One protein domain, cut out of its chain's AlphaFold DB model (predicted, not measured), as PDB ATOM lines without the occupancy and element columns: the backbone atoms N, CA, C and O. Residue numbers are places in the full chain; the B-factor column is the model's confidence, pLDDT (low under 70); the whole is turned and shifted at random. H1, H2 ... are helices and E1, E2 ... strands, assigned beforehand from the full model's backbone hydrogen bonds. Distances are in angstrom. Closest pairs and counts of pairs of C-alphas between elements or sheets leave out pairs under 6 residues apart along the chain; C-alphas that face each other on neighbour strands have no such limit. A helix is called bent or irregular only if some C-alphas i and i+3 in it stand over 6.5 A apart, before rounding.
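Overview. This is residues 3 to 101 of the 104 residues of the protein "DUF1240 domain-containing protein" of Escherichia coli (UniProt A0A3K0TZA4). The model is a long helical hairpin of H1 and H2 with a small head of loops at one end, where the strand E1, the link of residues 71 to 87 and the short H3 lie. At the other end residues 27 to 32, of which 27 to 30 belong to H1, stand free. The printed part has 99 residues, with three named helices and one named strand in the order H1, H2, E1, H3, and is mostly helix. It is extended, a rod spanning 63 by 24 by 15 A, with a radius of gyration of the C-alphas of 20.0 A.

Along the chain. H1, residues 6 to 30, begins at C-alpha 6 (285.660, 209.978, 219.513) and is 36.2 A long. It has a kink of 28 degrees near residue 13 and is only just irregular, C-alphas 11 and 14 being 6.7 A apart. H2, residues 36 to 70, is 51.1 A long and ends at C-alpha 70 (278.195, 190.838, 209.881). E1 is residues 88 to 92, and H3, residues 96 to 99, ends at C-alpha 99 (296.641, 199.608, 200.202).

Arrangement. H1 and H2 form a helical hairpin and touch, with residues 8 to 19 of H1 and 42 to 57 of H2 alone. Their closest C-alphas, of Ile 8 and Met 57, are 6.1 A apart. They run opposite ways at a shallow tilt of 14 degrees. E1 pairs with no named strand, but residues 3 to 4 pair antiparallel with its residues 88 to 89, and residues 74 to 75 with 91 to 92. H3 is apart from H1 and H2. Every O i to N i+4 pair is within hydrogen-bond range in H2, and 17 of 21 in H1; H3 is too short for such a pair.

Size, cuts and confidence. The C-alphas farthest apart, of Arg 32 and Ser 96, are 63.0 A apart. The printed part has no cut. The link from H2 to E1 is long, with 17 residues. Mean pLDDT of the printed part is 79.2; residues 3, 5, 77 to 88 and 95 to 101 are under 70.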
ATOM      1  N   TYR A   3     285.496 204.844 211.290       68.69
ATOM      2  CA  TYR A   3     284.785 204.883 212.560       68.69
ATOM      3  C   TYR A   3     285.743 205.321 213.654       68.69
ATOM      4  O   TYR A   3     286.831 204.767 213.782       68.69
ATOM      5  N   SER A   4     285.335 206.305 214.448       72.88
ATOM      6  CA  SER A   4     286.068 206.722 215.636       72.88
ATOM      7  C   SER A   4     285.145 206.691 216.838       72.88
ATOM      8  O   SER A   4     284.049 207.248 216.799       72.88
ATOM      9  N   TRP A   5     285.609 206.107 217.942       69.19
ATOM     10  CA  TRP A   5     284.881 206.205 219.208       69.19
ATOM     11  C   TRP A   5     284.804 207.662 219.705       69.19
ATOM     12  O   TRP A   5     283.941 207.989 220.515       69.19
ATOM     13  N   GLY A   6     285.659 208.554 219.187       72.12
ATOM     14  CA  GLY A   6     285.660 209.978 219.513       72.12
ATOM     15  C   GLY A   6     284.402 210.731 219.075       72.12
ATOM     16  O   GLY A   6     284.109 211.774 219.647       72.12
ATOM     17  N   TYR A   7     283.602 210.203 218.140       77.12
ATOM     18  CA  TYR A   7     282.328 210.835 217.762       77.12
ATOM     19  C   TYR A   7     281.349 210.935 218.930       77.12
ATOM     20  O   TYR A   7     280.629 211.921 219.051       77.12
ATOM     21  N   ILE A   8     281.351 209.944 219.820       79.12
ATOM     22  CA  ILE A   8     280.487 209.966 221.002       79.12
ATOM     23  C   ILE A   8     280.945 211.065 221.962       79.12
ATOM     24  O   ILE A   8     280.113 211.818 222.460       79.12
ATOM     25  N   LEU A   9     282.258 211.249 222.131       76.50
ATOM     26  CA  LEU A   9     282.792 212.375 222.899       76.50
ATOM     27  C   LEU A   9     282.364 213.717 222.293       76.50
ATOM     28  O   LEU A   9     281.909 214.581 223.029       76.50
ATOM     29  N   ILE A  10     282.424 213.870 220.967       82.12
ATOM     30  CA  ILE A  10     282.001 215.100 220.274       82.12
ATOM     31  C   ILE A  10     280.514 215.410 220.512       82.12
ATOM     32  O   ILE A  10     280.158 216.577 220.635       82.12
ATOM     33  N   ILE A  11     279.652 214.393 220.613       84.31
ATOM     34  CA  ILE A  11     278.219 214.581 220.885       84.31
ATOM     35  C   ILE A  11     277.976 215.023 222.333       84.31
ATOM     36  O   ILE A  11     277.157 215.906 222.564       84.31
ATOM     37  N   PHE A  12     278.672 214.433 223.311       84.44
ATOM     38  CA  PHE A  12     278.430 214.707 224.736       84.44
ATOM     39  C   PHE A  12     279.182 215.933 225.276       84.44
ATOM     40  O   PHE A  12     278.698 216.598 226.190       84.44
ATOM     41  N   LEU A  13     280.325 216.282 224.688       86.38
ATOM     42  CA  LEU A  13     281.143 217.434 225.069       86.38
ATOM     43  C   LEU A  13     280.389 218.782 225.071       86.38
ATOM     44  O   LEU A  13     280.512 219.497 226.068       86.38
ATOM     45  N   PRO A  14     279.567 219.152 224.065       88.56
ATOM     46  CA  PRO A  14     278.799 220.396 224.113       88.56
ATOM     47  C   PRO A  14     277.786 220.422 225.261       88.56
ATOM     48  O   PRO A  14     277.579 221.483 225.843       88.56
ATOM     49  N   PHE A  15     277.208 219.281 225.655       86.12
ATOM     50  CA  PHE A  15     276.316 219.224 226.819       86.12
ATOM     51  C   PHE A  15     277.073 219.502 228.117       86.12
ATOM     52  O   PHE A  15     276.605 220.277 228.949       86.12
ATOM     53  N   THR A  16     278.266 218.927 228.287       85.94
ATOM     54  CA  THR A  16     279.102 219.202 229.462       85.94
ATOM     55  C   THR A  16     279.529 220.670 229.511       85.94
ATOM     56  O   THR A  16     279.409 221.311 230.555       85.94
ATOM     57  N   LEU A  17     279.965 221.233 228.379       88.56
ATOM     58  CA  LEU A  17     280.344 222.645 228.284       88.56
ATOM     59  C   LEU A  17     279.159 223.583 228.526       88.56
ATOM     60  O   LEU A  17     279.330 224.615 229.169       88.56
ATOM     61  N   TYR A  18     277.964 223.224 228.062       88.81
ATOM     62  CA  TYR A  18     276.748 223.994 228.299       88.81
ATOM     63  C   TYR A  18     276.433 224.105 229.795       88.81
ATOM     64  O   TYR A  18     276.219 225.209 230.294       88.81
ATOM     65  N   VAL A  19     276.485 222.992 230.537       86.12
ATOM     66  CA  VAL A  19     276.240 222.995 231.991       86.12
ATOM     67  C   VAL A  19     277.284 223.841 232.732       86.12
ATOM     68  O   VAL A  19     276.925 224.613 233.617       86.12
ATOM     69  N   MET A  20     278.558 223.768 232.335       84.19
ATOM     70  CA  MET A  20     279.620 224.608 232.911       84.19
ATOM     71  C   MET A  20     279.421 226.096 232.583       84.19
ATOM     72  O   MET A  20     279.631 226.964 233.428       84.19
ATOM     73  N   SER A  21     278.974 226.394 231.362       87.62
ATOM     74  CA  SER A  21     278.709 227.761 230.907       87.62
ATOM     75  C   SER A  21     277.511 228.378 231.627       87.62
ATOM     76  O   SER A  21     277.524 229.574 231.906       87.62
ATOM     77  N   PHE A  22     276.503 227.574 231.979       85.94
ATOM     78  CA  PHE A  22     275.340 228.025 232.740       85.94
ATOM     79  C   PHE A  22     275.729 228.609 234.105       85.94
ATOM     80  O   PHE A  22     275.216 229.660 234.481       85.94
ATOM     81  N   GLU A  23     276.672 227.987 234.822       81.25
ATOM     82  CA  GLU A  23     277.149 228.516 236.107       81.25
ATOM     83  C   GLU A  23     277.807 229.893 235.959       81.25
ATOM     84  O   GLU A  23     277.514 230.815 236.725       81.25
ATOM     85  N   ILE A  24     278.659 230.047 234.942       84.94
ATOM     86  CA  ILE A  24     279.368 231.302 234.658       84.94
ATOM     87  C   ILE A  24     278.368 232.393 234.259       84.94
ATOM     88  O   ILE A  24     278.439 233.515 234.761       84.94
ATOM     89  N   LEU A  25     277.408 232.058 233.394       87.12
ATOM     90  CA  LEU A  25     276.381 232.986 232.927       87.12
ATOM     91  C   LEU A  25     275.480 233.444 234.081       87.12
ATOM     92  O   LEU A  25     275.197 234.633 234.220       87.12
ATOM     93  N   PHE A  26     275.070 232.515 234.947       84.44
ATOM     94  CA  PHE A  26     274.264 232.827 236.124       84.44
ATOM     95  C   PHE A  26     275.006 233.759 237.083       84.44
ATOM     96  O   PHE A  26     274.418 234.725 237.577       84.44
ATOM     97  N   PHE A  27     276.295 233.500 237.323       84.38
ATOM     98  CA  PHE A  27     277.132 234.362 238.151       84.38
ATOM     99  C   PHE A  27     277.272 235.767 237.550       84.38
ATOM    100  O   PHE A  27     277.126 236.749 238.276       84.38
ATOM    101  N   ALA A  28     277.480 235.870 236.234       87.06
ATOM    102  CA  ALA A  28     277.606 237.147 235.535       87.06
ATOM    103  C   ALA A  28     276.318 237.989 235.587       87.06
ATOM    104  O   ALA A  28     276.393 239.198 235.781       87.06
ATOM    105  N   ILE A  29     275.143 237.362 235.453       87.44
ATOM    106  CA  ILE A  29     273.846 238.063 235.463       87.44
ATOM    107  C   ILE A  29     273.413 238.419 236.887       87.44
ATOM    108  O   ILE A  29     272.986 239.539 237.153       87.44
ATOM    109  N   SER A  30     273.487 237.460 237.812       83.69
ATOM    110  CA  SER A  30     272.946 237.645 239.162       83.69
ATOM    111  C   SER A  30     273.921 238.340 240.111       83.69
ATOM    112  O   SER A  30     273.507 238.750 241.194       83.69
ATOM    113  N   GLY A  31     275.220 238.387 239.784       81.56
ATOM    114  CA  GLY A  31     276.283 238.869 240.677       81.56
ATOM    115  C   GLY A  31     276.431 238.058 241.974       81.56
ATOM    116  O   GLY A  31     277.191 238.426 242.868       81.56
ATOM    117  N   ARG A  32     275.690 236.952 242.102       81.62
ATOM    118  CA  ARG A  32     275.637 236.087 243.283       81.62
ATOM    119  C   ARG A  32     276.149 234.706 242.924       81.62
ATOM    120  O   ARG A  32     275.883 234.190 241.840       81.62
ATOM    121  N   ARG A  33     276.857 234.082 243.864       75.75
ATOM    122  CA  ARG A  33     277.243 232.673 243.739       75.75
ATOM    123  C   ARG A  33     276.001 231.789 243.810       75.75
ATOM    124  O   ARG A  33     275.084 232.078 244.582       75.75
ATOM    125  N   LEU A  34     275.993 230.710 243.025       75.62
ATOM    126  CA  LEU A  34     274.973 229.674 243.142       75.62
ATOM    127  C   LEU A  34     274.951 229.131 244.575       75.62
ATOM    128  O   LEU A  34     275.987 229.017 245.238       75.62
ATOM    129  N   SER A  35     273.755 228.782 245.052       84.38
ATOM    130  CA  SER A  35     273.608 228.099 246.336       84.38
ATOM    131  C   SER A  35     274.396 226.790 246.318       84.38
ATOM    132  O   SER A  35     274.419 226.088 245.304       84.38
ATOM    133  N   LYS A  36     274.996 226.422 247.460       84.69
ATOM    134  CA  LYS A  36     275.724 225.150 247.619       84.69
ATOM    135  C   LYS A  36     274.886 223.954 247.155       84.69
ATOM    136  O   LYS A  36     275.418 223.045 246.532       84.69
ATOM    137  N   VAL A  37     273.575 223.984 247.408       86.88
ATOM    138  CA  VAL A  37     272.639 222.925 246.996       86.88
ATOM    139  C   VAL A  37     272.553 222.819 245.469       86.88
ATOM    140  O   VAL A  37     272.630 221.722 244.920       86.88
ATOM    141  N   THR A  38     272.445 223.953 244.773       84.44
ATOM    142  CA  THR A  38     272.352 223.994 243.308       84.44
ATOM    143  C   THR A  38     273.653 223.540 242.652       84.44
ATOM    144  O   THR A  38     273.600 222.735 241.728       84.44
ATOM    145  N   MET A  39     274.809 223.968 243.175       84.19
ATOM    146  CA  MET A  39     276.116 223.489 242.703       84.19
ATOM    147  C   MET A  39     276.250 221.970 242.835       84.19
ATOM    148  O   MET A  39     276.659 221.302 241.891       84.19
ATOM    149  N   VAL A  40     275.886 221.404 243.992       88.19
ATOM    150  CA  VAL A  40     275.961 219.949 244.213       88.19
ATOM    151  C   VAL A  40     275.061 219.200 243.228       88.19
ATOM    152  O   VAL A  40     275.477 218.181 242.677       88.19
ATOM    153  N   CYS A  41     273.859 219.719 242.963       87.94
ATOM    154  CA  CYS A  41     272.940 219.143 241.984       87.94
ATOM    155  C   CYS A  41     273.522 219.175 240.558       87.94
ATOM    156  O   CYS A  41     273.539 218.150 239.877       87.94
ATOM    157  N   LEU A  42     274.079 220.313 240.128       87.44
ATOM    158  CA  LEU A  42     274.721 220.458 238.815       87.44
ATOM    159  C   LEU A  42     275.922 219.516 238.659       87.44
ATOM    160  O   LEU A  42     276.060 218.848 237.635       87.44
ATOM    161  N   TRP A  43     276.742 219.378 239.699       86.94
ATOM    162  CA  TRP A  43     277.870 218.445 239.700       86.94
ATOM    163  C   TRP A  43     277.433 216.977 239.613       86.94
ATOM    164  O   TRP A  43     278.085 216.168 238.948       86.94
ATOM    165  N   LEU A  44     276.320 216.624 240.261       91.00
ATOM    166  CA  LEU A  44     275.701 215.303 240.136       91.00
ATOM    167  C   LEU A  44     275.239 215.037 238.701       91.00
ATOM    168  O   LEU A  44     275.534 213.971 238.160       91.00
ATOM    169  N   ILE A  45     274.592 216.015 238.063       88.88
ATOM    170  CA  ILE A  45     274.160 215.920 236.664       88.88
ATOM    171  C   ILE A  45     275.368 215.708 235.742       88.88
ATOM    172  O   ILE A  45     275.345 214.801 234.911       88.88
ATOM    173  N   ILE A  46     276.453 216.469 235.924       89.06
ATOM    174  CA  ILE A  46     277.691 216.297 235.146       89.06
ATOM    175  C   ILE A  46     278.253 214.881 235.319       89.06
ATOM    176  O   ILE A  46     278.567 214.225 234.326       89.06
ATOM    177  N   LYS A  47     278.341 214.375 236.558       90.56
ATOM    178  CA  LYS A  47     278.804 213.001 236.816       90.56
ATOM    179  C   LYS A  47     277.948 211.964 236.093       90.56
ATOM    180  O   LYS A  47     278.499 211.041 235.498       90.56
ATOM    181  N   ILE A  48     276.624 212.121 236.117       91.75
ATOM    182  CA  ILE A  48     275.698 211.211 235.432       91.75
ATOM    183  C   ILE A  48     275.928 211.249 233.918       91.75
ATOM    184  O   ILE A  48     276.033 210.190 233.305       91.75
ATOM    185  N   ILE A  49     276.070 212.437 233.322       89.31
ATOM    186  CA  ILE A  49     276.337 212.591 231.883       89.31
ATOM    187  C   ILE A  49     277.653 211.911 231.501       89.31
ATOM    188  O   ILE A  49     277.697 211.182 230.513       89.31
ATOM    189  N   ILE A  50     278.711 212.097 232.296       88.56
ATOM    190  CA  ILE A  50     280.010 211.460 232.051       88.56
ATOM    191  C   ILE A  50     279.871 209.935 232.093       88.56
ATOM    192  O   ILE A  50     280.243 209.266 231.129       88.56
ATOM    193  N   VAL A  51     279.282 209.373 233.152       91.62
ATOM    194  CA  VAL A  51     279.089 207.916 233.269       91.62
ATOM    195  C   VAL A  51     278.239 207.380 232.115       91.62
ATOM    196  O   VAL A  51     278.611 206.396 231.477       91.62
ATOM    197  N   PHE A  52     277.137 208.056 231.789       90.50
ATOM    198  CA  PHE A  52     276.262 207.673 230.686       90.50
ATOM    199  C   PHE A  52     276.989 207.705 229.337       90.50
ATOM    200  O   PHE A  52     276.867 206.761 228.558       90.50
ATOM    201  N   SER A  53     277.793 208.739 229.075       88.38
ATOM    202  CA  SER A  53     278.570 208.857 227.838       88.38
ATOM    203  C   SER A  53     279.582 207.719 227.667       88.38
ATOM    204  O   SER A  53     279.696 207.169 226.572       88.38
ATOM    205  N   ILE A  54     280.250 207.294 228.747       87.44
ATOM    206  CA  ILE A  54     281.177 206.154 228.730       87.44
ATOM    207  C   ILE A  54     280.415 204.858 228.427       87.44
ATOM    208  O   ILE A  54     280.825 204.081 227.564       87.44
ATOM    209  N   CYS A  55     279.274 204.635 229.081       89.88
ATOM    210  CA  CYS A  55     278.434 203.468 228.817       89.88
ATOM    211  C   CYS A  55     277.943 203.441 227.361       89.88
ATOM    212  O   CYS A  55     278.062 202.417 226.685       89.88
ATOM    213  N   ALA A  56     277.452 204.573 226.853       87.44
ATOM    214  CA  ALA A  56     277.027 204.717 225.466       87.44
ATOM    215  C   ALA A  56     278.180 204.426 224.496       87.44
ATOM    216  O   ALA A  56     277.988 203.707 223.518       87.44
ATOM    217  N   MET A  57     279.394 204.902 224.796       84.94
ATOM    218  CA  MET A  57     280.600 204.634 224.009       84.94
ATOM    219  C   MET A  57     280.886 203.133 223.886       84.94
ATOM    220  O   MET A  57     281.091 202.629 222.778       84.94
ATOM    221  N   LEU A  58     280.846 202.402 225.004       85.69
ATOM    222  CA  LEU A  58     281.109 200.961 225.038       85.69
ATOM    223  C   LEU A  58     280.044 200.154 224.287       85.69
ATOM    224  O   LEU A  58     280.379 199.258 223.502       85.69
ATOM    225  N   ILE A  59     278.768 200.482 224.503       87.56
ATOM    226  CA  ILE A  59     277.637 199.815 223.849       87.56
ATOM    227  C   ILE A  59     277.699 200.049 222.343       87.56
ATOM    228  O   ILE A  59     277.676 199.096 221.561       87.56
ATOM    229  N   PHE A  60     277.829 201.310 221.931       84.19
ATOM    230  CA  PHE A  60     277.819 201.678 220.523       84.19
ATOM    231  C   PHE A  60     279.009 201.078 219.781       84.19
ATOM    232  O   PHE A  60     278.835 200.533 218.696       84.19
ATOM    233  N   SER A  61     280.199 201.085 220.385       81.56
ATOM    234  CA  SER A  61     281.350 200.370 219.832       81.56
ATOM    235  C   SER A  61     281.057 198.891 219.608       81.56
ATOM    236  O   SER A  61     281.370 198.348 218.549       81.56
ATOM    237  N   SER A  62     280.471 198.227 220.603       82.75
ATOM    238  CA  SER A  62     280.231 196.787 220.537       82.75
ATOM    239  C   SER A  62     279.231 196.445 219.434       82.75
ATOM    240  O   SER A  62     279.477 195.533 218.646       82.75
ATOM    241  N   ILE A  63     278.137 197.205 219.332       84.88
ATOM    242  CA  ILE A  63     277.125 197.040 218.281       84.88
ATOM    243  C   ILE A  63     277.732 197.340 216.908       84.88
ATOM    244  O   ILE A  63     277.591 196.543 215.985       84.88
ATOM    245  N   TYR A  64     278.466 198.445 216.780       80.25
ATOM    246  CA  TYR A  64     279.042 198.869 215.507       80.25
ATOM    247  C   TYR A  64     280.094 197.879 214.993       80.25
ATOM    248  O   TYR A  64     280.094 197.529 213.815       80.25
ATOM    249  N   LYS A  65     280.953 197.348 215.875       77.44
ATOM    250  CA  LYS A  65     281.911 196.288 215.519       77.44
ATOM    251  C   LYS A  65     281.206 195.015 215.050       77.44
ATOM    252  O   LYS A  65     281.642 194.418 214.068       77.44
ATOM    253  N   LYS A  66     280.121 194.610 215.721       81.94
ATOM    254  CA  LYS A  66     279.323 193.439 215.321       81.94
ATOM    255  C   LYS A  66     278.669 193.636 213.954       81.94
ATOM    256  O   LYS A  66     278.735 192.736 213.126       81.94
ATOM    257  N   GLU A  67     278.107 194.814 213.702       83.44
ATOM    258  CA  GLU A  67     277.469 195.153 212.423       83.44
ATOM    259  C   GLU A  67     278.480 195.236 211.267       83.44
ATOM    260  O   GLU A  67     278.197 194.859 210.130       83.44
ATOM    261  N   LEU A  68     279.699 195.702 211.539       80.19
ATOM    262  CA  LEU A  68     280.771 195.695 210.544       80.19
ATOM    263  C   LEU A  68     281.210 194.270 210.196       80.19
ATOM    264  O   LEU A  68     281.360 193.954 209.017       80.19
ATOM    265  N   LEU A  69     281.373 193.408 211.203       79.06
ATOM    266  CA  LEU A  69     281.711 191.998 210.997       79.06
ATOM    267  C   LEU A  69     280.605 191.254 210.236       79.06
ATOM    268  O   LEU A  69     280.914 190.518 209.302       79.06
ATOM    269  N   SER A  70     279.328 191.485 210.566       81.81
ATOM    270  CA  SER A  70     278.195 190.838 209.881       81.81
ATOM    271  C   SER A  70     278.116 191.207 208.397       81.81
ATOM    272  O   SER A  70     277.722 190.393 207.566       81.81
ATOM    273  N   ARG A  71     278.554 192.418 208.037       82.56
ATOM    274  CA  ARG A  71     278.603 192.901 206.651       82.56
ATOM    275  C   ARG A  71     279.929 192.605 205.929       82.56
ATOM    276  O   ARG A  71     280.155 193.173 204.859       82.56
ATOM    277  N   ASN A  72     280.779 191.730 206.481       81.38
ATOM    278  CA  ASN A  72     282.100 191.355 205.950       81.38
ATOM    279  C   ASN A  72     283.086 192.534 205.799       81.38
ATOM    280  O   ASN A  72     283.909 192.553 204.886       81.38
ATOM    281  N   TYR A  73     283.023 193.537 206.680       79.06
ATOM    282  CA  TYR A  73     284.052 194.577 206.724       79.06
ATOM    283  C   TYR A  73     285.246 194.134 207.574       79.06
ATOM    284  O   TYR A  73     285.094 193.672 208.703       79.06
ATOM    285  N   ILE A  74     286.448 194.370 207.059       79.94
ATOM    286  CA  ILE A  74     287.722 194.150 207.742       79.94
ATOM    287  C   ILE A  74     288.347 195.482 208.169       79.94
ATOM    288  O   ILE A  74     288.220 196.498 207.479       79.94
ATOM    289  N   ALA A  75     289.018 195.487 209.321       75.69
ATOM    290  CA  ALA A  75     289.782 196.638 209.793       75.69
ATOM    291  C   ALA A  75     291.136 196.706 209.067       75.69
ATOM    292  O   ALA A  75     291.867 195.718 209.026       75.69
ATOM    293  N   CYS A  76     291.481 197.869 208.515       75.06
ATOM    294  CA  CYS A  76     292.817 198.117 207.981       75.06
ATOM    295  C   CYS A  76     293.798 198.391 209.128       75.06
ATOM    296  O   CYS A  76     293.509 199.197 210.014       75.06
ATOM    297  N   SER A  77     294.976 197.772 209.082       63.19
ATOM    298  CA  SER A  77     296.101 198.093 209.960       63.19
ATOM    299  C   SER A  77     296.782 199.378 209.482       63.19
ATOM    300  O   SER A  77     297.368 199.395 208.403       63.19
ATOM    301  N   GLY A  78     296.681 200.453 210.264       65.38
ATOM    302  CA  GLY A  78     297.311 201.742 209.972       65.38
ATOM    303  C   GLY A  78     296.559 202.916 210.597       65.38
ATOM    304  O   GLY A  78     295.390 202.794 210.966       65.38
ATOM    305  N   ILE A  79     297.229 204.064 210.714       60.03
ATOM    306  CA  ILE A  79     296.594 205.319 211.128       60.03
ATOM    307  C   ILE A  79     295.795 205.829 209.922       60.03
ATOM    308  O   ILE A  79     296.389 206.054 208.868       60.03
ATOM    309  N   PRO A  80     294.465 205.994 210.013       64.44
ATOM    310  CA  PRO A  80     293.716 206.557 208.903       64.44
ATOM    311  C   PRO A  80     294.177 207.993 208.639       64.44
ATOM    312  O   PRO A  80     294.258 208.809 209.555       64.44
ATOM    313  N   SER A  81     294.436 208.299 207.371       55.09
ATOM    314  CA  SER A  81     294.667 209.658 206.892       55.09
ATOM    315  C   SER A  81     293.390 210.487 207.083       55.09
ATOM    316  O   SER A  81     292.354 210.192 206.480       55.09
ATOM    317  N   GLY A  82     293.435 211.494 207.956       63.09
ATOM    318  CA  GLY A  82     292.317 212.402 208.217       63.09
ATOM    319  C   GLY A  82     292.448 213.158 209.540       63.09
ATOM    320  O   GLY A  82     293.419 213.005 210.267       63.09
ATOM    321  N   TRP A  83     291.426 213.943 209.872       59.72
ATOM    322  CA  TRP A  83     291.285 214.756 211.091       59.72
ATOM    323  C   TRP A  83     291.261 214.011 212.444       59.72
ATOM    324  O   TRP A  83     291.226 214.658 213.486       59.72
ATOM    325  N   MET A  84     291.280 212.673 212.465       63.09
ATOM    326  CA  MET A  84     291.276 211.876 213.707       63.09
ATOM    327  C   MET A  84     292.326 210.748 213.659       63.09
ATOM    328  O   MET A  84     291.967 209.565 213.707       63.09
ATOM    329  N   PRO A  85     293.625 211.079 213.535       62.75
ATOM    330  CA  PRO A  85     294.684 210.079 213.545       62.75
ATOM    331  C   PRO A  85     294.764 209.411 214.930       62.75
ATOM    332  O   PRO A  85     294.610 210.060 215.960       62.75
ATOM    333  N   GLY A  86     294.940 208.089 214.969       63.50
ATOM    334  CA  GLY A  86     295.081 207.304 216.207       63.50
ATOM    335  C   GLY A  86     293.772 206.987 216.944       63.50
ATOM    336  O   GLY A  86     293.696 205.969 217.624       63.50
ATOM    337  N   LEU A  87     292.720 207.794 216.765       64.88
ATOM    338  CA  LEU A  87     291.398 207.566 217.371       64.88
ATOM    339  C   LEU A  87     290.387 206.894 216.435       64.88
ATOM    340  O   LEU A  87     289.306 206.485 216.874       64.88
ATOM    341  N   ALA A  88     290.683 206.847 215.141       68.44
ATOM    342  CA  ALA A  88     289.802 206.292 214.132       68.44
ATOM    343  C   ALA A  88     290.364 204.988 213.558       68.44
ATOM    344  O   ALA A  88     291.571 204.812 213.412       68.44
ATOM    345  N   THR A  89     289.469 204.076 213.193       71.69
ATOM    346  CA  THR A  89     289.783 202.828 212.501       71.69
ATOM    347  C   THR A  89     289.067 202.819 211.160       71.69
ATOM    348  O   THR A  89     287.866 203.098 211.064       71.69
ATOM    349  N   LYS A  90     289.814 202.514 210.099       73.38
ATOM    350  CA  LYS A  90     289.268 202.387 208.749       73.38
ATOM    351  C   LYS A  90     288.820 200.949 208.510       73.38
ATOM    352  O   LYS A  90     289.591 200.017 208.706       73.38
ATOM    353  N   TYR A  91     287.584 200.798 208.051       73.50
ATOM    354  CA  TYR A  91     286.961 199.526 207.702       73.50
ATOM    355  C   TYR A  91     286.642 199.477 206.201       73.50
ATOM    356  O   TYR A  91     286.075 200.433 205.653       73.50
ATOM    357  N   VAL A  92     286.987 198.375 205.533       75.31
ATOM    358  CA  VAL A  92     286.772 198.132 204.089       75.31
ATOM    359  C   VAL A  92     286.241 196.718 203.848       75.31
ATOM    360  O   VAL A  92     286.441 195.850 204.685       75.31
ATOM    361  N   LYS A  93     285.541 196.481 202.730       75.81
ATOM    362  CA  LYS A  93     285.031 195.143 202.369       75.81
ATOM    363  C   LYS A  93     286.104 194.228 201.776       75.81
ATOM    364  O   LYS A  93     286.073 193.027 201.989       75.81
ATOM    365  N   GLU A  94     287.060 194.801 201.050       73.88
ATOM    366  CA  GLU A  94     288.159 194.062 200.425       73.88
ATOM    367  C   GLU A  94     289.509 194.573 200.920       73.88
ATOM    368  O   GLU A  94     289.716 195.780 201.071       73.88
ATOM    369  N   LYS A  95     290.449 193.648 201.136       68.31
ATOM    370  CA  LYS A  95     291.789 193.942 201.673       68.31
ATOM    371  C   LYS A  95     292.636 194.796 200.725       68.31
ATOM    372  O   LYS A  95     293.385 195.649 201.190       68.31
ATOM    373  N   SER A  96     292.426 194.650 199.417       68.56
ATOM    374  CA  SER A  96     293.042 195.457 198.352       68.56
ATOM    375  C   SER A  96     292.756 196.963 198.485       68.56
ATOM    376  O   SER A  96     293.554 197.803 198.068       68.56
ATOM    377  N   LEU A  97     291.634 197.339 199.112       67.88
ATOM    378  CA  LEU A  97     291.244 198.737 199.317       67.88
ATOM    379  C   LEU A  97     291.963 199.404 200.502       67.88
ATOM    380  O   LEU A  97     291.911 200.635 200.622       67.88
ATOM    381  N   CYS A  98     292.629 198.630 201.371       69.00
ATOM    382  CA  CYS A  98     293.489 199.189 202.417       69.00
ATOM    383  C   CYS A  98     294.769 199.803 201.825       69.00
ATOM    384  O   CYS A  98     295.174 200.871 202.272       69.00
ATOM    385  N   GLU A  99     295.362 199.181 200.800       62.84
ATOM    386  CA  GLU A  99     296.641 199.608 200.202       62.84
ATOM    387  C   GLU A  99     296.489 200.801 199.246       62.84
ATOM    388  O   GLU A  99     297.331 201.697 199.224       62.84
ATOM    389  N   LYS A 100     295.361 200.893 198.526       56.88
ATOM    390  CA  LYS A 100     295.097 201.954 197.532       56.88
ATOM    391  C   LYS A 100     295.039 203.390 198.075       56.88
ATOM    392  O   LYS A 100     294.942 204.315 197.284       56.88
ATOM    393  N   ASN A 101     295.031 203.584 199.393       52.75
ATOM    394  CA  ASN A 101     294.955 204.909 200.025       52.75
ATOM    395  C   ASN A 101     296.212 205.277 200.834       52.75
ATOM    396  O   ASN A 101     296.207 206.316 201.483       52.75
TER     397      ASN A 101